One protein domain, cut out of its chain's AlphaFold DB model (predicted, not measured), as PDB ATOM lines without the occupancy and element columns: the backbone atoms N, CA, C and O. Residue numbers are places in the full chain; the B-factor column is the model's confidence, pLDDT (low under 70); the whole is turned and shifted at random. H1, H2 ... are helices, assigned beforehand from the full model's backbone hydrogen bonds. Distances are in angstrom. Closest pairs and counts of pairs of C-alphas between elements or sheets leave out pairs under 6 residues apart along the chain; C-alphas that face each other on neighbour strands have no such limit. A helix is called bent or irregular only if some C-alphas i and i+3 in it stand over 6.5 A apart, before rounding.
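AT A GLANCE: This is residues 16 to 198 of the 481 residues of an uncharacterized protein of uncultured bacterium (UniProt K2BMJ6). Short helices are stacked one after another along an only just rod-like body, roughly in chain order, from the hairpin of H1 and H2 at one end to a cluster of H9, H10, H12 and H13 at the other. H3 to H8 fill the length between, with H6 and H7 nearest to the mean of the C-alphas, and most helices that touch are crossed. The printed part has 183 residues with 13 named helices, H1 to H13 in order, and no named strand; the class is all helix. It is only just compact, close to loose, with a radius of gyration of the C-alphas of 19.0 A and spans of 60 by 30 by 26 A.

HOW THE PARTS SIT: Each pair of residues named here is the closest by C-alphas. H1, residues 16 to 26, and H2, residues 30 to 40, form a hairpin at a shallow tilt of 21 degrees, with Ile 21 and Ala 33 4.8 A apart. H4, residues 62 to 72, touches H2 through Phe 65 and Ile 30, 6.0 A. H3, residues 48 to 54, touches H5, residues 74 to 85, with 80 to 83 of H5 alone, at Val 50 and Val 83, 5.6 A. H4, H5 and H6, residues 90 to 101, are an up-and-down bundle, each running against the one before. H7, residues 104 to 111, touches H6 only at the corner, and only just, with 3 pairs of C-alphas within 8 A. H8, residues 118 to 130, touches H6 about perpendicular at 82 degrees, at Ala 127 and Thr 94, 5.5 A. H9, residues 132 to 148, and H10, residues 151 to 160, form a hairpin, with Ala 145 and Phe 154 5.1 A apart. H11, residues 162 to 167, touches no helix. H12, residues 172 to 180, touches H10 at Leu 178 and Ala 151, 4.8 A. H13, residues 183 to 197, touches H10 at Gln 186 and Lys 152, 5.6 A. Every O i to N i+4 pair is within hydrogen-bond range in H1 to H4, H6 to H10 and H12; H11 has 1 of 2, H13 7 of 11, and H5 0 of 8, with 5 of 9 O i to N i+3 pairs within range.

IN THESE COORDINATES: H1 begins at C-alpha 16 (118.937, 102.736, 359.647), and H13 ends at C-alpha 197 (91.804, 119.228, 403.735). H9 measures 24.3 A, H5 21.8 A and H13 20.6 A. H5 and H13 are irregular: C-alphas 79 and 82 are 7.4 A apart, and C-alphas 184 and 187 are 7.6 A apart.

THE WHOLE: The C-alphas farthest apart, of Glu 16 and Glu 173, are 61.2 A apart. The printed part has no cut, and no link is long. Mean pLDDT of the printed part is 78.7, with 43 residues under 70, among them 39 to 60 and 75 to 89.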
ATOM      1  N   GLU A  16     119.269 104.161 359.716       61.03
ATOM      2  CA  GLU A  16     118.937 102.736 359.647       61.03
ATOM      3  C   GLU A  16     118.182 102.212 360.880       61.03
ATOM      4  O   GLU A  16     117.252 101.429 360.718       61.03
ATOM      5  N   ASP A  17     118.507 102.645 362.103       71.25
ATOM      6  CA  ASP A  17     117.781 102.234 363.315       71.25
ATOM      7  C   ASP A  17     116.371 102.847 363.351       71.25
ATOM      8  O   ASP A  17     115.410 102.169 363.714       71.25
ATOM      9  N   GLU A  18     116.222 104.108 362.928       70.19
ATOM     10  CA  GLU A  18     114.911 104.761 362.793       70.19
ATOM     11  C   GLU A  18     114.054 104.077 361.718       70.19
ATOM     12  O   GLU A  18     112.891 103.753 361.967       70.19
ATOM     13  N   GLU A  19     114.634 103.807 360.545       76.00
ATOM     14  CA  GLU A  19     113.977 103.084 359.451       76.00
ATOM     15  C   GLU A  19     113.604 101.649 359.862       76.00
ATOM     16  O   GLU A  19     112.490 101.211 359.583       76.00
ATOM     17  N   THR A  20     114.459 100.954 360.623       80.44
ATOM     18  CA  THR A  20     114.184  99.607 361.156       80.44
ATOM     19  C   THR A  20     113.039  99.619 362.172       80.44
ATOM     20  O   THR A  20     112.183  98.735 362.164       80.44
ATOM     21  N   ILE A  21     112.973 100.627 363.048       75.31
ATOM     22  CA  ILE A  21     111.851 100.776 363.988       75.31
ATOM     23  C   ILE A  21     110.547 101.040 363.225       75.31
ATOM     24  O   ILE A  21     109.513 100.456 363.566       75.31
ATOM     25  N   ILE A  22     110.590 101.878 362.181       74.12
ATOM     26  CA  ILE A  22     109.458 102.109 361.273       74.12
ATOM     27  C   ILE A  22     109.024 100.810 360.606       74.12
ATOM     28  O   ILE A  22     107.842 100.481 360.684       74.12
ATOM     29  N   GLU A  23     109.948 100.029 360.060       81.69
ATOM     30  CA  GLU A  23     109.648  98.739 359.440       81.69
ATOM     31  C   GLU A  23     109.025  97.749 360.436       81.69
ATOM     32  O   GLU A  23     108.023  97.093 360.130       81.69
ATOM     33  N   PHE A  24     109.570  97.654 361.653       82.88
ATOM     34  CA  PHE A  24     109.015  96.794 362.697       82.88
ATOM     35  C   PHE A  24     107.581  97.197 363.043       82.88
ATOM     36  O   PHE A  24     106.715  96.330 363.145       82.88
ATOM     37  N   ILE A  25     107.275  98.488 363.144       70.62
ATOM     38  CA  ILE A  25     105.910  98.954 363.426       70.62
ATOM     39  C   ILE A  25     104.982  98.768 362.223       70.62
ATOM     40  O   ILE A  25     103.843  98.318 362.395       70.62
ATOM     41  N   GLU A  26     105.456  99.032 361.003       74.31
ATOM     42  CA  GLU A  26     104.743  98.773 359.744       74.31
ATOM     43  C   GLU A  26     104.451  97.273 359.537       74.31
ATOM     44  O   GLU A  26     103.418  96.911 358.963       74.31
ATOM     45  N   SER A  27     105.260  96.405 360.139       81.44
ATOM     46  CA  SER A  27     105.094  94.948 360.144       81.44
ATOM     47  C   SER A  27     104.400  94.396 361.399       81.44
ATOM     48  O   SER A  27     104.376  93.185 361.603       81.44
ATOM     49  N   ASN A  28     103.832  95.256 362.256       73.94
ATOM     50  CA  ASN A  28     103.167  94.884 363.517       73.94
ATOM     51  C   ASN A  28     104.071  94.147 364.536       73.94
ATOM     52  O   ASN A  28     103.598  93.461 365.442       73.94
ATOM     53  N   ARG A  29     105.390  94.317 364.428       80.88
ATOM     54  CA  ARG A  29     106.420  93.810 365.349       80.88
ATOM     55  C   ARG A  29     106.693  94.825 366.462       80.88
ATOM     56  O   ARG A  29     107.809  95.304 366.651       80.88
ATOM     57  N   ILE A  30     105.643  95.175 367.205       74.94
ATOM     58  CA  ILE A  30     105.663  96.286 368.170       74.94
ATOM     59  C   ILE A  30     106.673  96.070 369.310       74.94
ATOM     60  O   ILE A  30     107.305  97.022 369.758       74.94
ATOM     61  N   GLN A  31     106.874  94.825 369.754       73.88
ATOM     62  CA  GLN A  31     107.849  94.501 370.805       73.88
ATOM     63  C   GLN A  31     109.300  94.688 370.344       73.88
ATOM     64  O   GLN A  31     110.121  95.198 371.104       73.88
ATOM     65  N   ASP A  32     109.604  94.332 369.095       80.44
ATOM     66  CA  ASP A  32     110.942  94.502 368.519       80.44
ATOM     67  C   ASP A  32     111.258  95.987 368.320       80.44
ATOM     68  O   ASP A  32     112.344  96.456 368.667       80.44
ATOM     69  N   ALA A  33     110.268  96.744 367.834       77.19
ATOM     70  CA  ALA A  33     110.343  98.194 367.716       77.19
ATOM     71  C   ALA A  33     110.575  98.863 369.073       77.19
ATOM     72  O   ALA A  33     111.430  99.740 369.193       77.19
ATOM     73  N   TRP A  34     109.849  98.421 370.105       72.94
ATOM     74  CA  TRP A  34     110.013  98.905 371.470       72.94
ATOM     75  C   TRP A  34     111.416  98.633 372.011       72.94
ATOM     76  O   TRP A  34     112.082  99.546 372.497       72.94
ATOM     77  N   TYR A  35     111.883  97.387 371.910       76.88
ATOM     78  CA  TYR A  35     113.202  96.992 372.394       76.88
ATOM     79  C   TYR A  35     114.311  97.835 371.753       76.88
ATOM     80  O   TYR A  35     115.204  98.320 372.452       76.88
ATOM     81  N   LEU A  36     114.230  98.050 370.438       76.81
ATOM     82  CA  LEU A  36     115.206  98.843 369.698       76.81
ATOM     83  C   LEU A  36     115.134 100.333 370.077       76.81
ATOM     84  O   LEU A  36     116.168 100.928 370.391       76.81
ATOM     85  N   ALA A  37     113.927 100.905 370.152       74.31
ATOM     86  CA  ALA A  37     113.715 102.297 370.550       74.31
ATOM     87  C   ALA A  37     114.198 102.575 371.987       74.31
ATOM     88  O   ALA A  37     114.903 103.553 372.231       74.31
ATOM     89  N   ASN A  38     113.900 101.681 372.935       70.06
ATOM     90  CA  ASN A  38     114.311 101.816 374.334       70.06
ATOM     91  C   ASN A  38     115.826 101.677 374.521       70.06
ATOM     92  O   ASN A  38     116.438 102.413 375.290       70.06
ATOM     93  N   LYS A  39     116.455 100.756 373.785       69.81
ATOM     94  CA  LYS A  39     117.895 100.499 373.890       69.81
ATOM     95  C   LYS A  39     118.747 101.601 373.263       69.81
ATOM     96  O   LYS A  39     119.844 101.853 373.757       69.81
ATOM     97  N   LYS A  40     118.277 102.206 372.168       64.31
ATOM     98  CA  LYS A  40     119.108 103.068 371.315       64.31
ATOM     99  C   LYS A  40     118.654 104.524 371.207       64.31
ATOM    100  O   LYS A  40     119.493 105.377 370.963       64.31
ATOM    101  N   ILE A  41     117.365 104.820 371.381       61.06
ATOM    102  CA  ILE A  41     116.799 106.143 371.056       61.06
ATOM    103  C   ILE A  41     116.351 106.901 372.307       61.06
ATOM    104  O   ILE A  41     116.560 108.108 372.401       61.06
ATOM    105  N   PHE A  42     115.762 106.215 373.286       60.50
ATOM    106  CA  PHE A  42     115.122 106.860 374.436       60.50
ATOM    107  C   PHE A  42     116.055 107.282 375.582       60.50
ATOM    108  O   PHE A  42     115.635 108.053 376.443       60.50
ATOM    109  N   ASN A  43     117.324 106.867 375.561       55.97
ATOM    110  CA  ASN A  43     118.334 107.319 376.530       55.97
ATOM    111  C   ASN A  43     118.929 108.703 376.209       55.97
ATOM    112  O   ASN A  43     119.613 109.283 377.050       55.97
ATOM    113  N   GLU A  44     118.659 109.262 375.027       51.91
ATOM    114  CA  GLU A  44     119.223 110.534 374.572       51.91
ATOM    115  C   GLU A  44     118.095 111.403 374.000       51.91
ATOM    116  O   GLU A  44     117.627 111.124 372.907       51.91
ATOM    117  N   ASN A  45     117.612 112.401 374.761       53.94
ATOM    118  CA  ASN A  45     116.616 113.430 374.377       53.94
ATOM    119  C   ASN A  45     116.239 113.444 372.878       53.94
ATOM    120  O   ASN A  45     116.885 114.140 372.093       53.94
ATOM    121  N   ASN A  46     115.199 112.702 372.475       54.97
ATOM    122  CA  ASN A  46     114.980 112.439 371.051       54.97
ATOM    123  C   ASN A  46     113.615 112.868 370.517       54.97
ATOM    124  O   ASN A  46     112.563 112.369 370.913       54.97
ATOM    125  N   ASN A  47     113.675 113.710 369.484       57.03
ATOM    126  CA  ASN A  47     112.576 114.093 368.599       57.03
ATOM    127  C   ASN A  47     112.159 112.951 367.641       57.03
ATOM    128  O   ASN A  47     111.456 113.201 366.668       57.03
ATOM    129  N   PHE A  48     112.591 111.705 367.858       66.38
ATOM    130  CA  PHE A  48     112.228 110.568 367.003       66.38
ATOM    131  C   PHE A  48     110.715 110.325 366.996       66.38
ATOM    132  O   PHE A  48     110.095 110.371 365.938       66.38
ATOM    133  N   LEU A  49     110.099 110.170 368.176       62.97
ATOM    134  CA  LEU A  49     108.644 109.994 368.278       62.97
ATOM    135  C   LEU A  49     107.884 111.175 367.659       62.97
ATOM    136  O   LEU A  49     106.907 110.971 366.948       62.97
ATOM    137  N   VAL A  50     108.378 112.397 367.887       62.09
ATOM    138  CA  VAL A  50     107.878 113.646 367.287       62.09
ATOM    139  C   VAL A  50     107.898 113.550 365.754       62.09
ATOM    140  O   VAL A  50     106.860 113.726 365.124       62.09
ATOM    141  N   ARG A  51     109.048 113.227 365.146       66.12
ATOM    142  CA  ARG A  51     109.222 113.138 363.684       66.12
ATOM    143  C   ARG A  51     108.341 112.066 363.057       66.12
ATOM    144  O   ARG A  51     107.688 112.304 362.049       66.12
ATOM    145  N   VAL A  52     108.278 110.898 363.681       65.81
ATOM    146  CA  VAL A  52     107.501 109.788 363.137       65.81
ATOM    147  C   VAL A  52     105.993 110.062 363.184       65.81
ATOM    148  O   VAL A  52     105.260 109.689 362.265       65.81
ATOM    149  N   ILE A  53     105.525 110.759 364.222       64.12
ATOM    150  CA  ILE A  53     104.155 111.276 364.277       64.12
ATOM    151  C   ILE A  53     103.933 112.338 363.183       64.12
ATOM    152  O   ILE A  53     102.894 112.316 362.521       64.12
ATOM    153  N   GLN A  54     104.903 113.234 362.952       62.47
ATOM    154  CA  GLN A  54     104.800 114.300 361.945       62.47
ATOM    155  C   GLN A  54     104.624 113.779 360.519       62.47
ATOM    156  O   GLN A  54     103.843 114.351 359.755       62.47
ATOM    157  N   ASP A  55     105.289 112.675 360.186       68.94
ATOM    158  CA  ASP A  55     105.240 112.067 358.857       68.94
ATOM    159  C   ASP A  55     103.899 111.366 358.556       68.94
ATOM    160  O   ASP A  55     103.700 110.843 357.459       68.94
ATOM    161  N   GLY A  56     102.962 111.321 359.517       61.16
ATOM    162  CA  GLY A  56     101.602 110.792 359.347       61.16
ATOM    163  C   GLY A  56     101.518 109.275 359.136       61.16
ATOM    164  O   GLY A  56     100.421 108.721 359.046       61.16
ATOM    165  N   LYS A  57     102.662 108.581 359.099       62.47
ATOM    166  CA  LYS A  57     102.762 107.143 358.808       62.47
ATOM    167  C   LYS A  57     102.174 106.254 359.909       62.47
ATOM    168  O   LYS A  57     101.837 105.103 359.647       62.47
ATOM    169  N   TRP A  58     102.057 106.755 361.142       67.31
ATOM    170  CA  TRP A  58     101.755 105.939 362.328       67.31
ATOM    171  C   TRP A  58     100.434 106.269 363.036       67.31
ATOM    172  O   TRP A  58     100.139 105.659 364.064       67.31
ATOM    173  N   ASN A  59      99.600 107.165 362.496       64.88
ATOM    174  CA  ASN A  59      98.407 107.677 363.190       64.88
ATOM    175  C   ASN A  59      97.476 106.588 363.769       64.88
ATOM    176  O   ASN A  59      96.877 106.803 364.815       64.88
ATOM    177  N   SER A  60      97.378 105.406 363.148       65.19
ATOM    178  CA  SER A  60      96.539 104.296 363.636       65.19
ATOM    179  C   SER A  60      97.249 103.268 364.527       65.19
ATOM    180  O   SER A  60      96.579 102.456 365.158       65.19
ATOM    181  N   ARG A  61      98.587 103.265 364.582       72.69
ATOM    182  CA  ARG A  61      99.393 102.223 365.259       72.69
ATOM    183  C   ARG A  61     100.114 102.724 366.497       72.69
ATOM    184  O   ARG A  61     100.559 101.937 367.329       72.69
ATOM    185  N   TRP A  62     100.235 104.038 366.619       73.81
ATOM    186  CA  TRP A  62     101.051 104.657 367.643       73.81
ATOM    187  C   TRP A  62     100.472 104.444 369.065       73.81
ATOM    188  O   TRP A  62     101.235 104.198 369.995       73.81
ATOM    189  N   ILE A  63      99.138 104.410 369.238       74.56
ATOM    190  CA  ILE A  63      98.501 104.053 370.526       74.56
ATOM    191  C   ILE A  63      98.850 102.622 370.934       74.56
ATOM    192  O   ILE A  63      99.233 102.384 372.074       74.56
ATOM    193  N   THR A  64      98.776 101.670 370.002       77.62
ATOM    194  CA  THR A  64      99.159 100.276 370.256       77.62
ATOM    195  C   THR A  64     100.643 100.161 370.604       77.62
ATOM    196  O   THR A  64     101.015  99.370 371.471       77.62
ATOM    197  N   PHE A  65     101.503 100.969 369.978       77.06
ATOM    198  CA  PHE A  65     102.907 101.078 370.373       77.06
ATOM    199  C   PHE A  65     103.050 101.558 371.822       77.06
ATOM    200  O   PHE A  65     103.741 100.906 372.602       77.06
ATOM    201  N   LEU A  66     102.336 102.618 372.220       75.56
ATOM    202  CA  LEU A  66     102.351 103.097 373.603       75.56
ATOM    203  C   LEU A  66     101.809 102.090 374.616       75.56
ATOM    204  O   LEU A  66     102.354 101.967 375.711       75.56
ATOM    205  N   GLU A  67     100.731 101.385 374.281       77.56
ATOM    206  CA  GLU A  67     100.147 100.360 375.146       77.56
ATOM    207  C   GLU A  67     101.155  99.249 375.444       77.56
ATOM    208  O   GLU A  67     101.307  98.853 376.601       77.56
ATOM    209  N   ASN A  68     101.883  98.799 374.420       76.94
ATOM    210  CA  ASN A  68     102.934  97.797 374.564       76.94
ATOM    211  C   ASN A  68     104.158  98.346 375.309       76.94
ATOM    212  O   ASN A  68     104.683  97.662 376.186       76.94
ATOM    213  N   ALA A  69     104.572  99.581 375.017       73.62
ATOM    214  CA  ALA A  69     105.662 100.251 375.724       73.62
ATOM    215  C   ALA A  69     105.381 100.335 377.231       73.62
ATOM    216  O   ALA A  69     106.190  99.893 378.043       73.62
ATOM    217  N   TYR A  70     104.187 100.804 377.607       74.75
ATOM    218  CA  TYR A  70     103.765 100.909 379.004       74.75
ATOM    219  C   TYR A  70     103.677  99.554 379.709       74.75
ATOM    220  O   TYR A  70     103.999  99.455 380.890       74.75
ATOM    221  N   ALA A  71     103.215  98.516 379.006       76.88
ATOM    222  CA  ALA A  71     103.112  97.171 379.563       76.88
ATOM    223  C   ALA A  71     104.487  96.558 379.884       76.88
ATOM    224  O   ALA A  71     104.585  95.733 380.791       76.88
ATOM    225  N   ILE A  72     105.528  96.957 379.150       73.56
ATOM    226  CA  ILE A  72     106.902  96.474 379.332       73.56
ATOM    227  C   ILE A  72     107.644  97.323 380.368       73.56
ATOM    228  O   ILE A  72     108.278  96.775 381.267       73.56
ATOM    229  N   ASP A  73     107.564  98.649 380.249       72.56
ATOM    230  CA  ASP A  73     108.192  99.596 381.166       72.56
ATOM    231  C   ASP A  73     107.325 100.860 381.334       72.56
ATOM    232  O   ASP A  73     107.327 101.743 380.471       72.56
ATOM    233  N   PRO A  74     106.613 101.010 382.463       72.81
ATOM    234  CA  PRO A  74     105.808 102.196 382.742       72.81
ATOM    235  C   PRO A  74     106.591 103.517 382.769       72.81
ATOM    236  O   PRO A  74     106.007 104.568 382.504       72.81
ATOM    237  N   GLN A  75     107.895 103.499 383.086       69.50
ATOM    238  CA  GLN A  75     108.719 104.718 383.158       69.50
ATOM    239  C   GLN A  75     109.073 105.268 381.781       69.50
ATOM    240  O   GLN A  75     109.361 106.455 381.626       69.50
ATOM    241  N   SER A  76     108.990 104.419 380.770       65.38
ATOM    242  CA  SER A  76     109.380 104.723 379.406       65.38
ATOM    243  C   SER A  76     108.476 105.754 378.703       65.38
ATOM    244  O   SER A  76     108.871 106.407 377.737       65.38
ATOM    245  N   ILE A  77     107.290 106.005 379.269       64.19
ATOM    246  CA  ILE A  77     106.378 107.085 378.868       64.19
ATOM    247  C   ILE A  77     106.936 108.486 379.179       64.19
ATOM    248  O   ILE A  77     106.570 109.450 378.504       64.19
ATOM    249  N   LYS A  78     107.835 108.639 380.166       59.56
ATOM    250  CA  LYS A  78     108.352 109.959 380.593       59.56
ATOM    251  C   LYS A  78     109.070 110.724 379.477       59.56
ATOM    252  O   LYS A  78     109.137 111.949 379.518       59.56
ATOM    253  N   ILE A  79     109.542 110.021 378.448       55.97
ATOM    254  CA  ILE A  79     110.255 110.592 377.297       55.97
ATOM    255  C   ILE A  79     109.311 111.307 376.307       55.97
ATOM    256  O   ILE A  79     109.763 112.029 375.422       55.97
ATOM    257  N   ILE A  80     107.992 111.169 376.466       59.84
ATOM    258  CA  ILE A  80     106.988 111.673 375.514       59.84
ATOM    259  C   ILE A  80     106.590 113.138 375.801       59.84
ATOM    260  O   ILE A  80     105.977 113.796 374.964       59.84
ATOM    261  N   TYR A  81     107.003 113.708 376.936       55.53
ATOM    262  CA  TYR A  81     106.698 115.094 377.330       55.53
ATOM    263  C   TYR A  81     106.969 116.166 376.240       55.53
ATOM    264  O   TYR A  81     106.118 117.038 376.054       55.53
ATOM    265  N   PRO A  82     108.065 116.110 375.446       56.94
ATOM    266  CA  PRO A  82     108.330 117.093 374.389       56.94
ATOM    267  C   PRO A  82     107.309 117.086 373.238       56.94
ATOM    268  O   PRO A  82     107.173 118.097 372.548       56.94
ATOM    269  N   VAL A  83     106.578 115.979 373.040       59.06
ATOM    270  CA  VAL A  83     105.593 115.794 371.953       59.06
ATOM    271  C   VAL A  83     104.395 116.738 372.111       59.06
ATOM    272  O   VAL A  83     103.783 117.138 371.127       59.06
ATOM    273  N   PHE A  84     104.086 117.175 373.333       58.84
ATOM    274  CA  PHE A  84     102.976 118.098 373.575       58.84
ATOM    275  C   PHE A  84     103.245 119.527 373.089       58.84
ATOM    276  O   PHE A  84     102.303 120.244 372.790       58.84
ATOM    277  N   ASN A  85     104.500 119.936 372.875       55.22
ATOM    278  CA  ASN A  85     104.809 121.261 372.310       55.22
ATOM    279  C   ASN A  85     104.593 121.350 370.782       55.22
ATOM    280  O   ASN A  85     104.949 122.351 370.154       55.22
ATOM    281  N   MET A  86     104.048 120.306 370.152       58.22
ATOM    282  CA  MET A  86     103.903 120.216 368.702       58.22
ATOM    283  C   MET A  86     102.647 120.939 368.209       58.22
ATOM    284  O   MET A  86     101.556 120.380 368.108       58.22
ATOM    285  N   VAL A  87     102.814 122.201 367.829       50.41
ATOM    286  CA  VAL A  87     101.784 122.976 367.130       50.41
ATOM    287  C   VAL A  87     101.467 122.298 365.783       50.41
ATOM    288  O   VAL A  87     102.336 122.219 364.921       50.41
ATOM    289  N   GLY A  88     100.234 121.801 365.599       57.94
ATOM    290  CA  GLY A  88      99.726 121.318 364.299       57.94
ATOM    291  C   GLY A  88      99.172 119.884 364.237       57.94
ATOM    292  O   GLY A  88      98.555 119.541 363.234       57.94
ATOM    293  N   TYR A  89      99.321 119.064 365.286       67.81
ATOM    294  CA  TYR A  89      98.876 117.653 365.300       67.81
ATOM    295  C   TYR A  89      97.864 117.373 366.418       67.81
ATOM    296  O   TYR A  89      98.047 116.477 367.244       67.81
ATOM    297  N   SER A  90      96.782 118.156 366.456       70.38
ATOM    298  CA  SER A  90      95.800 118.138 367.548       70.38
ATOM    299  C   SER A  90      95.223 116.748 367.829       70.38
ATOM    300  O   SER A  90      95.028 116.403 368.989       70.38
ATOM    301  N   ASP A  91      94.994 115.926 366.802       72.81
ATOM    302  CA  ASP A  91      94.407 114.596 366.978       72.81
ATOM    303  C   ASP A  91      95.340 113.604 367.669       72.81
ATOM    304  O   ASP A  91      94.926 112.980 368.643       72.81
ATOM    305  N   VAL A  92      96.593 113.508 367.217       72.25
ATOM    306  CA  VAL A  92      97.580 112.578 367.787       72.25
ATOM    307  C   VAL A  92      97.927 112.972 369.220       72.25
ATOM    308  O   VAL A  92      97.972 112.120 370.105       72.25
ATOM    309  N   ILE A  93      98.093 114.273 369.475       74.25
ATOM    310  CA  ILE A  93      98.366 114.793 370.820       74.25
ATOM    311  C   ILE A  93      97.161 114.562 371.742       74.25
ATOM    312  O   ILE A  93      97.336 114.206 372.904       74.25
ATOM    313  N   THR A  94      95.934 114.693 371.231       77.19
ATOM    314  CA  THR A  94      94.726 114.380 372.008       77.19
ATOM    315  C   THR A  94      94.639 112.894 372.340       77.19
ATOM    316  O   THR A  94      94.323 112.539 373.474       77.19
ATOM    317  N   ASP A  95      94.938 112.009 371.390       77.50
ATOM    318  CA  ASP A  95      94.897 110.563 371.625       77.50
ATOM    319  C   ASP A  95      95.987 110.141 372.627       77.50
ATOM    320  O   ASP A  95      95.760 109.268 373.467       77.50
ATOM    321  N   LEU A  96      97.137 110.825 372.607       76.56
ATOM    322  CA  LEU A  96      98.214 110.656 373.580       76.56
ATOM    323  C   LEU A  96      97.774 111.092 374.964       76.56
ATOM    324  O   LEU A  96      97.942 110.359 375.936       76.56
ATOM    325  N   PHE A  97      97.178 112.272 375.038       77.94
ATOM    326  CA  PHE A  97      96.630 112.813 376.264       77.94
ATOM    327  C   PHE A  97      95.597 111.858 376.878       77.94
ATOM    328  O   PHE A  97      95.694 111.504 378.051       77.94
ATOM    329  N   LEU A  98      94.673 111.344 376.061       81.56
ATOM    330  CA  LEU A  98      93.683 110.341 376.458       81.56
ATOM    331  C   LEU A  98      94.318 109.029 376.920       81.56
ATOM    332  O   LEU A  98      93.836 108.414 377.873       81.56
ATOM    333  N   PHE A  99      95.374 108.576 376.247       82.25
ATOM    334  CA  PHE A  99      96.114 107.391 376.657       82.25
ATOM    335  C   PHE A  99      96.751 107.583 378.040       82.25
ATOM    336  O   PHE A  99      96.571 106.723 378.902       82.25
ATOM    337  N   LEU A 100      97.417 108.716 378.286       78.44
ATOM    338  CA  LEU A 100      98.025 109.027 379.584       78.44
ATOM    339  C   LEU A 100      96.979 109.076 380.698       78.44
ATOM    340  O   LEU A 100      97.150 108.423 381.722       78.44
ATOM    341  N   MET A 101      95.862 109.764 380.459       80.38
ATOM    342  CA  MET A 101      94.727 109.838 381.383       80.38
ATOM    343  C   MET A 101      94.206 108.448 381.796       80.38
ATOM    344  O   MET A 101      93.778 108.255 382.931       80.38
ATOM    345  N   LYS A 102      94.254 107.451 380.898       82.62
ATOM    346  CA  LYS A 102      93.810 106.068 381.171       82.62
ATOM    347  C   LYS A 102      94.794 105.253 382.013       82.62
ATOM    348  O   LYS A 102      94.468 104.130 382.399       82.62
ATOM    349  N   LYS A 103      96.002 105.760 382.270       82.19
ATOM    350  CA  LYS A 103      97.066 105.062 383.005       82.19
ATOM    351  C   LYS A 103      97.357 105.810 384.312       82.19
ATOM    352  O   LYS A 103      98.169 106.726 384.294       82.19
ATOM    353  N   PRO A 104      96.769 105.415 385.459       72.38
ATOM    354  CA  PRO A 104      96.815 106.203 386.696       72.38
ATOM    355  C   PRO A 104      98.223 106.624 387.136       72.38
ATOM    356  O   PRO A 104      98.435 107.777 387.485       72.38
ATOM    357  N   VAL A 105      99.204 105.715 387.068       72.56
ATOM    358  CA  VAL A 105     100.595 106.000 387.468       72.56
ATOM    359  C   VAL A 105     101.230 107.059 386.563       72.56
ATOM    360  O   VAL A 105     101.809 108.020 387.055       72.56
ATOM    361  N   ALA A 106     101.080 106.914 385.244       68.38
ATOM    362  CA  ALA A 106     101.605 107.882 384.285       68.38
ATOM    363  C   ALA A 106     100.842 109.214 384.340       68.38
ATOM    364  O   ALA A 106     101.451 110.272 384.206       68.38
ATOM    365  N   TRP A 107      99.527 109.164 384.571       74.19
ATOM    366  CA  TRP A 107      98.686 110.342 384.733       74.19
ATOM    367  C   TRP A 107      99.124 111.182 385.926       74.19
ATOM    368  O   TRP A 107      99.339 112.369 385.745       74.19
ATOM    369  N   TYR A 108      99.301 110.597 387.115       70.81
ATOM    370  CA  TYR A 108      99.671 111.372 388.303       70.81
ATOM    371  C   TYR A 108     101.071 111.985 388.197       70.81
ATOM    372  O   TYR A 108     101.218 113.181 388.447       70.81
ATOM    373  N   ASP A 109     102.065 111.211 387.742       67.88
ATOM    374  CA  ASP A 109     103.429 111.713 387.517       67.88
ATOM    375  C   ASP A 109     103.444 112.907 386.544       67.88
ATOM    376  O   ASP A 109     104.210 113.857 386.726       67.88
ATOM    377  N   TYR A 110     102.596 112.861 385.511       69.88
ATOM    378  CA  TYR A 110     102.464 113.923 384.517       69.88
ATOM    379  C   TYR A 110     101.648 115.116 385.031       69.88
ATOM    380  O   TYR A 110     102.043 116.268 384.856       69.88
ATOM    381  N   PHE A 111     100.509 114.849 385.665       72.88
ATOM    382  CA  PHE A 111      99.542 115.852 386.093       72.88
ATOM    383  C   PHE A 111     100.136 116.825 387.112       72.88
ATOM    384  O   PHE A 111      99.886 118.028 387.028       72.88
ATOM    385  N   ASP A 112     100.992 116.333 388.011       67.88
ATOM    386  CA  ASP A 112     101.700 117.170 388.987       67.88
ATOM    387  C   ASP A 112     102.724 118.122 388.336       67.88
ATOM    388  O   ASP A 112     103.043 119.169 388.902       67.88
ATOM    389  N   GLN A 113     103.212 117.797 387.134       67.56
ATOM    390  CA  GLN A 113     104.172 118.603 386.364       67.56
ATOM    391  C   GLN A 113     103.504 119.459 385.278       67.56
ATOM    392  O   GLN A 113     104.174 120.218 384.571       67.56
ATOM    393  N   MET A 114     102.189 119.329 385.108       72.81
ATOM    394  CA  MET A 114     101.458 119.956 384.018       72.81
ATOM    395  C   MET A 114     101.324 121.468 384.235       72.81
ATOM    396  O   MET A 114     100.935 121.948 385.304       72.81
ATOM    397  N   ILE A 115     101.616 122.241 383.188       72.44
ATOM    398  CA  ILE A 115     101.424 123.692 383.194       72.44
ATOM    399  C   ILE A 115      99.978 123.982 382.793       72.44
ATOM    400  O   ILE A 115      99.578 123.752 381.661       72.44
ATOM    401  N   PHE A 116      99.181 124.518 383.715       77.06
ATOM    402  CA  PHE A 116      97.796 124.913 383.449       77.06
ATOM    403  C   PHE A 116      97.726 126.204 382.612       77.06
ATOM    404  O   PHE A 116      97.539 127.302 383.142       77.06
ATOM    405  N   ASP A 117      97.907 126.070 381.299       78.38
ATOM    406  CA  ASP A 117      97.879 127.148 380.309       78.38
ATOM    407  C   ASP A 117      96.807 126.935 379.222       78.38
ATOM    408  O   ASP A 117      95.993 126.010 379.282       78.38
ATOM    409  N   ASN A 118      96.772 127.828 378.226       79.00
ATOM    410  CA  ASN A 118      95.797 127.752 377.135       79.00
ATOM    411  C   ASN A 118      95.996 126.514 376.251       79.00
ATOM    412  O   ASN A 118      95.011 125.960 375.774       79.00
ATOM    413  N   HIS A 119      97.235 126.059 376.058       77.38
ATOM    414  CA  HIS A 119      97.508 124.888 375.231       77.38
ATOM    415  C   HIS A 119      96.975 123.611 375.892       77.38
ATOM    416  O   HIS A 119      96.197 122.864 375.302       77.38
ATOM    417  N   THR A 120      97.287 123.419 377.173       78.19
ATOM    418  CA  THR A 120      96.746 122.316 377.976       78.19
ATOM    419  C   THR A 120      95.222 122.366 378.020       78.19
ATOM    420  O   THR A 120      94.553 121.336 377.928       78.19
ATOM    421  N   LYS A 121      94.643 123.571 378.100       82.38
ATOM    422  CA  LYS A 121      93.193 123.766 378.041       82.38
ATOM    423  C   LYS A 121      92.592 123.224 376.735       82.38
ATOM    424  O   LYS A 121      91.601 122.499 376.784       82.38
ATOM    425  N   GLU A 122      93.180 123.542 375.584       82.12
ATOM    426  CA  GLU A 122      92.717 123.044 374.279       82.12
ATOM    427  C   GLU A 122      92.751 121.513 374.200       82.12
ATOM    428  O   GLU A 122      91.792 120.904 373.721       82.12
ATOM    429  N   LEU A 123      93.792 120.880 374.749       81.31
ATOM    430  CA  LEU A 123      93.904 119.419 374.785       81.31
ATOM    431  C   LEU A 123      92.791 118.762 375.600       81.31
ATOM    432  O   LEU A 123      92.195 117.789 375.141       81.31
ATOM    433  N   PHE A 124      92.449 119.309 376.769       85.12
ATOM    434  CA  PHE A 124      91.311 118.805 377.543       85.12
ATOM    435  C   PHE A 124      89.981 118.975 376.804       85.12
ATOM    436  O   PHE A 124      89.139 118.078 376.864       85.12
ATOM    437  N   ILE A 125      89.782 120.094 376.095       84.62
ATOM    438  CA  ILE A 125      88.572 120.311 375.290       84.62
ATOM    439  C   ILE A 125      88.478 119.228 374.213       84.62
ATOM    440  O   ILE A 125      87.475 118.518 374.156       84.62
ATOM    441  N   LEU A 126      89.531 119.042 373.416       84.75
ATOM    442  CA  LEU A 126      89.562 118.034 372.356       84.75
ATOM    443  C   LEU A 126      89.378 116.613 372.906       84.75
ATOM    444  O   LEU A 126      88.568 115.847 372.382       84.75
ATOM    445  N   ALA A 127      90.054 116.276 374.006       85.44
ATOM    446  CA  ALA A 127      89.925 114.980 374.666       85.44
ATOM    447  C   ALA A 127      88.491 114.726 375.146       85.44
ATOM    448  O   ALA A 127      87.954 113.636 374.945       85.44
ATOM    449  N   SER A 128      87.840 115.743 375.717       85.94
ATOM    450  CA  SER A 128      86.451 115.652 376.179       85.94
ATOM    451  C   SER A 128      85.440 115.496 375.038       85.94
ATOM    452  O   SER A 128      84.398 114.876 375.235       85.94
ATOM    453  N   LEU A 129      85.740 116.006 373.838       85.75
ATOM    454  CA  LEU A 129      84.913 115.788 372.646       85.75
ATOM    455  C   LEU A 129      85.054 114.358 372.109       85.75
ATOM    456  O   LEU A 129      84.089 113.811 371.578       85.75
ATOM    457  N   LYS A 130      86.235 113.748 372.269       85.81
ATOM    458  CA  LYS A 130      86.537 112.393 371.786       85.81
ATOM    459  C   LYS A 130      86.182 111.273 372.768       85.81
ATOM    460  O   LYS A 130      86.014 110.134 372.339       85.81
ATOM    461  N   SER A 131      86.113 111.544 374.073       86.88
ATOM    462  CA  SER A 131      85.952 110.488 375.078       86.88
ATOM    463  C   SER A 131      85.180 110.927 376.321       86.88
ATOM    464  O   SER A 131      85.561 111.873 377.010       86.88
ATOM    465  N   ASP A 132      84.152 110.156 376.689       87.12
ATOM    466  CA  ASP A 132      83.436 110.337 377.960       87.12
ATOM    467  C   ASP A 132      84.330 110.072 379.180       87.12
ATOM    468  O   ASP A 132      84.135 110.679 380.231       87.12
ATOM    469  N   PHE A 133      85.375 109.253 379.029       85.88
ATOM    470  CA  PHE A 133      86.376 109.035 380.072       85.88
ATOM    471  C   PHE A 133      87.139 110.326 380.418       85.88
ATOM    472  O   PHE A 133      87.375 110.618 381.588       85.88
ATOM    473  N   ALA A 134      87.462 111.161 379.424       85.25
ATOM    474  CA  ALA A 134      88.078 112.460 379.690       85.25
ATOM    475  C   ALA A 134      87.118 113.413 380.413       85.25
ATOM    476  O   ALA A 134      87.544 114.142 381.307       85.25
ATOM    477  N   LYS A 135      85.818 113.383 380.079       86.38
ATOM    478  CA  LYS A 135      84.796 114.145 380.820       86.38
ATOM    479  C   LYS A 135      84.708 113.691 382.276       86.38
ATOM    480  O   LYS A 135      84.583 114.540 383.160       86.38
ATOM    481  N   GLN A 136      84.791 112.384 382.527       89.12
ATOM    482  CA  GLN A 136      84.821 111.827 383.878       89.12
ATOM    483  C   GLN A 136      86.031 112.353 384.659       89.12
ATOM    484  O   GLN A 136      85.840 112.904 385.738       89.12
ATOM    485  N   ILE A 137      87.240 112.301 384.093       87.12
ATOM    486  CA  ILE A 137      88.441 112.820 384.771       87.12
ATOM    487  C   ILE A 137      88.347 114.324 385.033       87.12
ATOM    488  O   ILE A 137      88.665 114.766 386.131       87.12
ATOM    489  N   ILE A 138      87.872 115.126 384.072       88.19
ATOM    490  CA  ILE A 138      87.649 116.566 384.296       88.19
ATOM    491  C   ILE A 138      86.686 116.781 385.471       88.19
ATOM    492  O   ILE A 138      86.896 117.672 386.289       88.19
ATOM    493  N   THR A 139      85.635 115.964 385.561       90.94
ATOM    494  CA  THR A 139      84.646 116.028 386.644       90.94
ATOM    495  C   THR A 139      85.271 115.657 387.992       90.94
ATOM    496  O   THR A 139      85.077 116.378 388.970       90.94
ATOM    497  N   GLU A 140      86.051 114.577 388.042       91.00
ATOM    498  CA  GLU A 140      86.745 114.101 389.244       91.00
ATOM    499  C   GLU A 140      87.793 115.106 389.736       91.00
ATOM    500  O   GLU A 140      87.806 115.448 390.918       91.00
ATOM    501  N   GLU A 141      88.625 115.646 388.842       90.12
ATOM    502  CA  GLU A 141      89.646 116.633 389.206       90.12
ATOM    503  C   GLU A 141      89.027 117.987 389.589       90.12
ATOM    504  O   GLU A 141      89.499 118.629 390.527       90.12
ATOM    505  N   LEU A 142      87.921 118.405 388.955       93.50
ATOM    506  CA  LEU A 142      87.168 119.591 389.382       93.50
ATOM    507  C   LEU A 142      86.621 119.420 390.807       93.50
ATOM    508  O   LEU A 142      86.766 120.328 391.630       93.50
ATOM    509  N   GLN A 143      86.014 118.267 391.106       94.50
ATOM    510  CA  GLN A 143      85.486 117.950 392.435       94.50
ATOM    511  C   GLN A 143      86.611 117.880 393.475       94.50
ATOM    512  O   GLN A 143      86.524 118.504 394.531       94.50
ATOM    513  N   LYS A 144      87.716 117.202 393.158       92.62
ATOM    514  CA  LYS A 144      88.884 117.094 394.037       92.62
ATOM    515  C   LYS A 144      89.506 118.460 394.325       92.62
ATOM    516  O   LYS A 144      89.804 118.749 395.485       92.62
ATOM    517  N   ALA A 145      89.683 119.304 393.310       93.94
ATOM    518  CA  ALA A 145      90.198 120.659 393.485       93.94
ATOM    519  C   ALA A 145      89.249 121.510 394.340       93.94
ATOM    520  O   ALA A 145      89.692 122.251 395.221       93.94
ATOM    521  N   TYR A 146      87.938 121.354 394.135       95.06
ATOM    522  CA  TYR A 146      86.924 121.986 394.966       95.06
ATOM    523  C   TYR A 146      87.047 121.541 396.428       95.06
ATOM    524  O   TYR A 146      87.165 122.388 397.312       95.06
ATOM    525  N   ASP A 147      87.083 120.241 396.713       93.00
ATOM    526  CA  ASP A 147      87.136 119.705 398.079       93.00
ATOM    527  C   ASP A 147      88.404 120.128 398.826       93.00
ATOM    528  O   ASP A 147      88.330 120.531 399.990       93.00
ATOM    529  N   HIS A 148      89.545 120.174 398.132       94.44
ATOM    530  CA  HIS A 148      90.828 120.557 398.722       94.44
ATOM    531  C   HIS A 148      91.112 122.062 398.727       94.44
ATOM    532  O   HIS A 148      92.156 122.466 399.242       94.44
ATOM    533  N   PHE A 149      90.198 122.887 398.208       95.38
ATOM    534  CA  PHE A 149      90.401 124.325 398.010       95.38
ATOM    535  C   PHE A 149      91.639 124.654 397.144       95.38
ATOM    536  O   PHE A 149      92.318 125.658 397.360       95.38
ATOM    537  N   ASP A 150      91.927 123.827 396.136       94.12
ATOM    538  CA  ASP A 150      92.970 124.094 395.142       94.12
ATOM    539  C   ASP A 150      92.432 125.070 394.088       94.12
ATOM    540  O   ASP A 150      91.846 124.679 393.077       94.12
ATOM    541  N   ALA A 151      92.604 126.369 394.340       93.62
ATOM    542  CA  ALA A 151      92.079 127.416 393.469       93.62
ATOM    543  C   ALA A 151      92.656 127.360 392.043       93.62
ATOM    544  O   ALA A 151      91.940 127.651 391.088       93.62
ATOM    545  N   LYS A 152      93.922 126.956 391.880       91.62
ATOM    546  CA  LYS A 152      94.599 126.874 390.576       91.62
ATOM    547  C   LYS A 152      93.960 125.815 389.691       91.62
ATOM    548  O   LYS A 152      93.524 126.118 388.580       91.62
ATOM    549  N   GLN A 153      93.873 124.588 390.205       92.00
ATOM    550  CA  GLN A 153      93.255 123.478 389.480       92.00
ATOM    551  C   GLN A 153      91.759 123.730 389.282       92.00
ATOM    552  O   GLN A 153      91.242 123.535 388.182       92.00
ATOM    553  N   PHE A 154      91.076 124.245 390.309       94.50
ATOM    554  CA  PHE A 154      89.651 124.538 390.226       94.50
ATOM    555  C   PHE A 154      89.348 125.557 389.125       94.50
ATOM    556  O   PHE A 154      88.516 125.281 388.266       94.50
ATOM    557  N   GLN A 155      90.040 126.703 389.095       93.50
ATOM    558  CA  GLN A 155      89.846 127.720 388.056       93.50
ATOM    559  C   GLN A 155      90.102 127.153 386.655       93.50
ATOM    560  O   GLN A 155      89.314 127.403 385.741       93.50
ATOM    561  N   PHE A 156      91.157 126.353 386.487       92.19
ATOM    562  CA  PHE A 156      91.470 125.721 385.209       92.19
ATOM    563  C   PHE A 156      90.314 124.837 384.709       92.19
ATOM    564  O   PHE A 156      89.750 125.116 383.645       92.19
ATOM    565  N   PHE A 157      89.893 123.841 385.497       91.69
ATOM    566  CA  PHE A 157      88.817 122.922 385.107       91.69
ATOM    567  C   PHE A 157      87.445 123.585 385.037       91.69
ATOM    568  O   PHE A 157      86.638 123.261 384.164       91.69
ATOM    569  N   TYR A 158      87.186 124.569 385.892       91.75
ATOM    570  CA  TYR A 158      85.952 125.337 385.838       91.75
ATOM    571  C   TYR A 158      85.839 126.109 384.517       91.75
ATOM    572  O   TYR A 158      84.762 126.165 383.930       91.75
ATOM    573  N   THR A 159      86.944 126.656 383.992       88.56
ATOM    574  CA  THR A 159      86.931 127.357 382.694       88.56
ATOM    575  C   THR A 159      86.800 126.427 381.485       88.56
ATOM    576  O   THR A 159      86.501 126.916 380.393       88.56
ATOM    577  N   LEU A 160      87.058 125.125 381.655       85.94
ATOM    578  CA  LEU A 160      86.854 124.104 380.627       85.94
ATOM    579  C   LEU A 160      85.378 123.744 380.492       85.94
ATOM    580  O   LEU A 160      84.876 123.616 379.379       85.94
ATOM    581  N   SER A 161      84.677 123.599 381.618       83.81
ATOM    582  CA  SER A 161      83.266 123.226 381.602       83.81
ATOM    583  C   SER A 161      82.493 123.824 382.785       83.81
ATOM    584  O   SER A 161      82.210 123.137 383.771       83.81
ATOM    585  N   PRO A 162      82.085 125.106 382.692       82.31
ATOM    586  CA  PRO A 162      81.342 125.771 383.764       82.31
ATOM    587  C   PRO A 162      80.014 125.080 384.105       82.31
ATOM    588  O   PRO A 162      79.531 125.180 385.233       82.31
ATOM    589  N   SER A 163      79.414 124.363 383.148       85.12
ATOM    590  CA  SER A 163      78.169 123.613 383.343       85.12
ATOM    591  C   SER A 163      78.332 122.422 384.290       85.12
ATOM    592  O   SER A 163      77.360 122.083 384.966       85.12
ATOM    593  N   LEU A 164      79.538 121.844 384.418       84.12
ATOM    594  CA  LEU A 164      79.794 120.734 385.347       84.12
ATOM    595  C   LEU A 164      79.604 121.139 386.806       84.12
ATOM    596  O   LEU A 164      79.180 120.329 387.628       84.12
ATOM    597  N   SER A 165      79.846 122.407 387.139       81.06
ATOM    598  CA  SER A 165      79.626 122.880 388.508       81.06
ATOM    599  C   SER A 165      78.157 122.778 388.932       81.06
ATOM    600  O   SER A 165      77.869 122.465 390.087       81.06
ATOM    601  N   LYS A 166      77.223 122.962 387.984       83.25
ATOM    602  CA  LYS A 166      75.785 122.778 388.213       83.25
ATOM    603  C   LYS A 166      75.427 121.304 388.374       83.25
ATOM    604  O   LYS A 166      74.658 120.986 389.271       83.25
ATOM    605  N   SER A 167      75.982 120.407 387.553       87.69
ATOM    606  CA  SER A 167      75.705 118.965 387.678       87.69
ATOM    607  C   SER A 167      76.268 118.363 388.965       87.69
ATOM    608  O   SER A 167      75.676 117.442 389.516       87.69
ATOM    609  N   LEU A 168      77.381 118.905 389.465       89.25
ATOM    610  CA  LEU A 168      77.998 118.508 390.731       89.25
ATOM    611  C   LEU A 168      77.324 119.128 391.969       89.25
ATOM    612  O   LEU A 168      77.719 118.822 393.089       89.25
ATOM    613  N   ASN A 169      76.318 119.994 391.796       91.06
ATOM    614  CA  ASN A 169      75.668 120.729 392.889       91.06
ATOM    615  C   ASN A 169      76.668 121.484 393.789       91.06
ATOM    616  O   ASN A 169      76.500 121.552 395.010       91.06
ATOM    617  N   LEU A 170      77.721 122.052 393.190       91.50
ATOM    618  CA  LEU A 170      78.739 122.791 393.933       91.50
ATOM    619  C   LEU A 170      78.149 124.076 394.535       91.50
ATOM    620  O   LEU A 170      77.345 124.770 393.911       91.50
ATOM    621  N   ASN A 171      78.572 124.421 395.753       93.12
ATOM    622  CA  ASN A 171      78.106 125.622 396.441       93.12
ATOM    623  C   ASN A 171      78.648 126.882 395.746       93.12
ATOM    624  O   ASN A 171      79.860 127.054 395.603       93.12
ATOM    625  N   SER A 172      77.750 127.791 395.363       91.50
ATOM    626  CA  SER A 172      78.089 129.004 394.611       91.50
ATOM    627  C   SER A 172      79.057 129.939 395.339       91.50
ATOM    628  O   SER A 172      79.912 130.534 394.688       91.50
ATOM    629  N   GLU A 173      78.971 130.055 396.665       92.12
ATOM    630  CA  GLU A 173      79.868 130.907 397.456       92.12
ATOM    631  C   GLU A 173      81.298 130.356 397.442       92.12
ATOM    632  O   GLU A 173      82.251 131.105 397.232       92.12
ATOM    633  N   LYS A 174      81.464 129.033 397.581       93.88
ATOM    634  CA  LYS A 174      82.781 128.388 397.495       93.88
ATOM    635  C   LYS A 174      83.360 128.451 396.079       93.88
ATOM    636  O   LYS A 174      84.560 128.669 395.936       93.88
ATOM    637  N   ILE A 175      82.532 128.340 395.036       94.06
ATOM    638  CA  ILE A 175      82.973 128.590 393.652       94.06
ATOM    639  C   ILE A 175      83.507 130.020 393.530       94.06
ATOM    640  O   ILE A 175      84.628 130.214 393.071       94.06
ATOM    641  N   GLN A 176      82.735 131.023 393.961       93.38
ATOM    642  CA  GLN A 176      83.149 132.431 393.892       93.38
ATOM    643  C   GLN A 176      84.449 132.686 394.657       93.38
ATOM    644  O   GLN A 176      85.314 133.399 394.157       93.38
ATOM    645  N   LEU A 177      84.606 132.069 395.831       94.19
ATOM    646  CA  LEU A 177      85.831 132.113 396.623       94.19
ATOM    647  C   LEU A 177      87.033 131.566 395.845       94.19
ATOM    648  O   LEU A 177      88.057 132.232 395.754       94.19
ATOM    649  N   LEU A 178      86.923 130.364 395.274       94.94
ATOM    650  CA  LEU A 178      88.028 129.750 394.532       94.94
ATOM    651  C   LEU A 178      88.346 130.517 393.247       94.94
ATOM    652  O   LEU A 178      89.512 130.625 392.880       94.94
ATOM    653  N   MET A 179      87.337 131.095 392.592       93.75
ATOM    654  CA  MET A 179      87.515 131.932 391.403       93.75
ATOM    655  C   MET A 179      88.119 133.311 391.711       93.75
ATOM    656  O   MET A 179      88.685 133.921 390.808       93.75
ATOM    657  N   SER A 180      88.015 133.812 392.949       93.19
ATOM    658  CA  SER A 180      88.542 135.131 393.330       93.19
ATOM    659  C   SER A 180      90.002 135.114 393.790       93.19
ATOM    660  O   SER A 180      90.612 136.177 393.899       93.19
ATOM    661  N   VAL A 181      90.586 133.934 394.035       92.38
ATOM    662  CA  VAL A 181      92.004 133.817 394.407       92.38
ATOM    663  C   VAL A 181      92.891 134.240 393.233       92.38
ATOM    664  O   VAL A 181      92.914 133.596 392.181       92.38
ATOM    665  N   GLU A 182      93.649 135.314 393.435       91.19
ATOM    666  CA  GLU A 182      94.573 135.863 392.442       91.19
ATOM    667  C   GLU A 182      95.693 134.877 392.089       91.19
ATOM    668  O   GLU A 182      96.220 134.189 392.966       91.19
ATOM    669  N   LYS A 183      96.121 134.870 390.819       89.31
ATOM    670  CA  LYS A 183      97.118 133.926 390.281       89.31
ATOM    671  C   LYS A 183      98.400 133.854 391.120       89.31
ATOM    672  O   LYS A 183      98.865 132.758 391.412       89.31
ATOM    673  N   GLN A 184      98.935 134.997 391.554       89.94
ATOM    674  CA  GLN A 184     100.146 135.068 392.385       89.94
ATOM    675  C   GLN A 184     100.007 134.408 393.767       89.94
ATOM    676  O   GLN A 184     101.016 134.079 394.383       89.94
ATOM    677  N   ASN A 185      98.781 134.211 394.257       90.56
ATOM    678  CA  ASN A 185      98.499 133.677 395.588       90.56
ATOM    679  C   ASN A 185      98.011 132.220 395.561       90.56
ATOM    680  O   ASN A 185      97.843 131.628 396.623       90.56
ATOM    681  N   GLN A 186      97.773 131.636 394.383       90.75
ATOM    682  CA  GLN A 186      97.131 130.323 394.253       90.75
ATOM    683  C   GLN A 186      97.927 129.182 394.891       90.75
ATOM    684  O   GLN A 186      97.345 128.386 395.626       90.75
ATOM    685  N   ASP A 187      99.239 129.111 394.644       89.75
ATOM    686  CA  ASP A 187     100.077 128.033 395.185       89.75
ATOM    687  C   ASP A 187     100.133 128.123 396.722       89.75
ATOM    688  O   ASP A 187      99.848 127.157 397.422       89.75
ATOM    689  N   LYS A 188     100.331 129.333 397.261       91.88
ATOM    690  CA  LYS A 188     100.286 129.588 398.708       91.88
ATOM    691  C   LYS A 188      98.927 129.252 399.324       91.88
ATOM    692  O   LYS A 188      98.856 128.690 400.414       91.88
ATOM    693  N   PHE A 189      97.838 129.614 398.645       94.00
ATOM    694  CA  PHE A 189      96.482 129.296 399.084       94.00
ATOM    695  C   PHE A 189      96.285 127.783 399.182       94.00
ATOM    696  O   PHE A 189      95.853 127.291 400.223       94.00
ATOM    697  N   LYS A 190      96.684 127.041 398.143       93.12
ATOM    698  CA  LYS A 190      96.679 125.577 398.137       93.12
ATOM    699  C   LYS A 190      97.503 125.011 399.293       93.12
ATOM    700  O   LYS A 190      96.985 124.186 400.042       93.12
ATOM    701  N   ASP A 191      98.738 125.468 399.478       93.50
ATOM    702  CA  ASP A 191      99.647 124.937 400.499       93.50
ATOM    703  C   ASP A 191      99.077 125.064 401.915       93.50
ATOM    704  O   ASP A 191      99.091 124.097 402.679       93.50
ATOM    705  N   PHE A 192      98.488 126.215 402.254       95.88
ATOM    706  CA  PHE A 192      97.783 126.382 403.526       95.88
ATOM    707  C   PHE A 192      96.560 125.479 403.629       95.88
ATOM    708  O   PHE A 192      96.346 124.838 404.658       95.88
ATOM    709  N   MET A 193      95.742 125.421 402.579       96.69
ATOM    710  CA  MET A 193      94.482 124.689 402.618       96.69
ATOM    711  C   MET A 193      94.672 123.176 402.704       96.69
ATOM    712  O   MET A 193      93.940 122.515 403.445       96.69
ATOM    713  N   MET A 194      95.705 122.632 402.057       94.62
ATOM    714  CA  MET A 194      96.056 121.212 402.137       94.62
ATOM    715  C   MET A 194      96.385 120.750 403.559       94.62
ATOM    716  O   MET A 194      96.182 119.576 403.871       94.62
ATOM    717  N   GLN A 195      96.827 121.649 404.444       95.50
ATOM    718  CA  GLN A 195      97.043 121.319 405.856       95.50
ATOM    719  C   GLN A 195      95.748 120.942 406.589       95.50
ATOM    720  O   GLN A 195      95.800 120.226 407.589       95.50
ATOM    721  N   PHE A 196      94.599 121.424 406.108       96.50
ATOM    722  CA  PHE A 196      93.290 121.176 406.713       96.50
ATOM    723  C   PHE A 196      92.459 120.162 405.925       96.50
ATOM    724  O   PHE A 196      91.648 119.462 406.519       96.50
ATOM    725  N   THR A 197      92.646 120.065 404.607       94.50
ATOM    726  CA  THR A 197      91.804 119.228 403.735       94.50
ATOM    727  C   THR A 197      92.339 117.812 403.527       94.50
ATOM    728  O   THR A 197      91.572 116.930 403.162       94.50
ATOM    729  N   ARG A 198      93.620 117.546 403.826       91.19
ATOM    730  CA  ARG A 198      94.213 116.193 403.756       91.19
ATOM    731  C   ARG A 198      93.949 115.327 404.998       91.19
ATOM    732  O   ARG A 198      94.527 114.256 405.138       91.19
TER     733      ARG A 198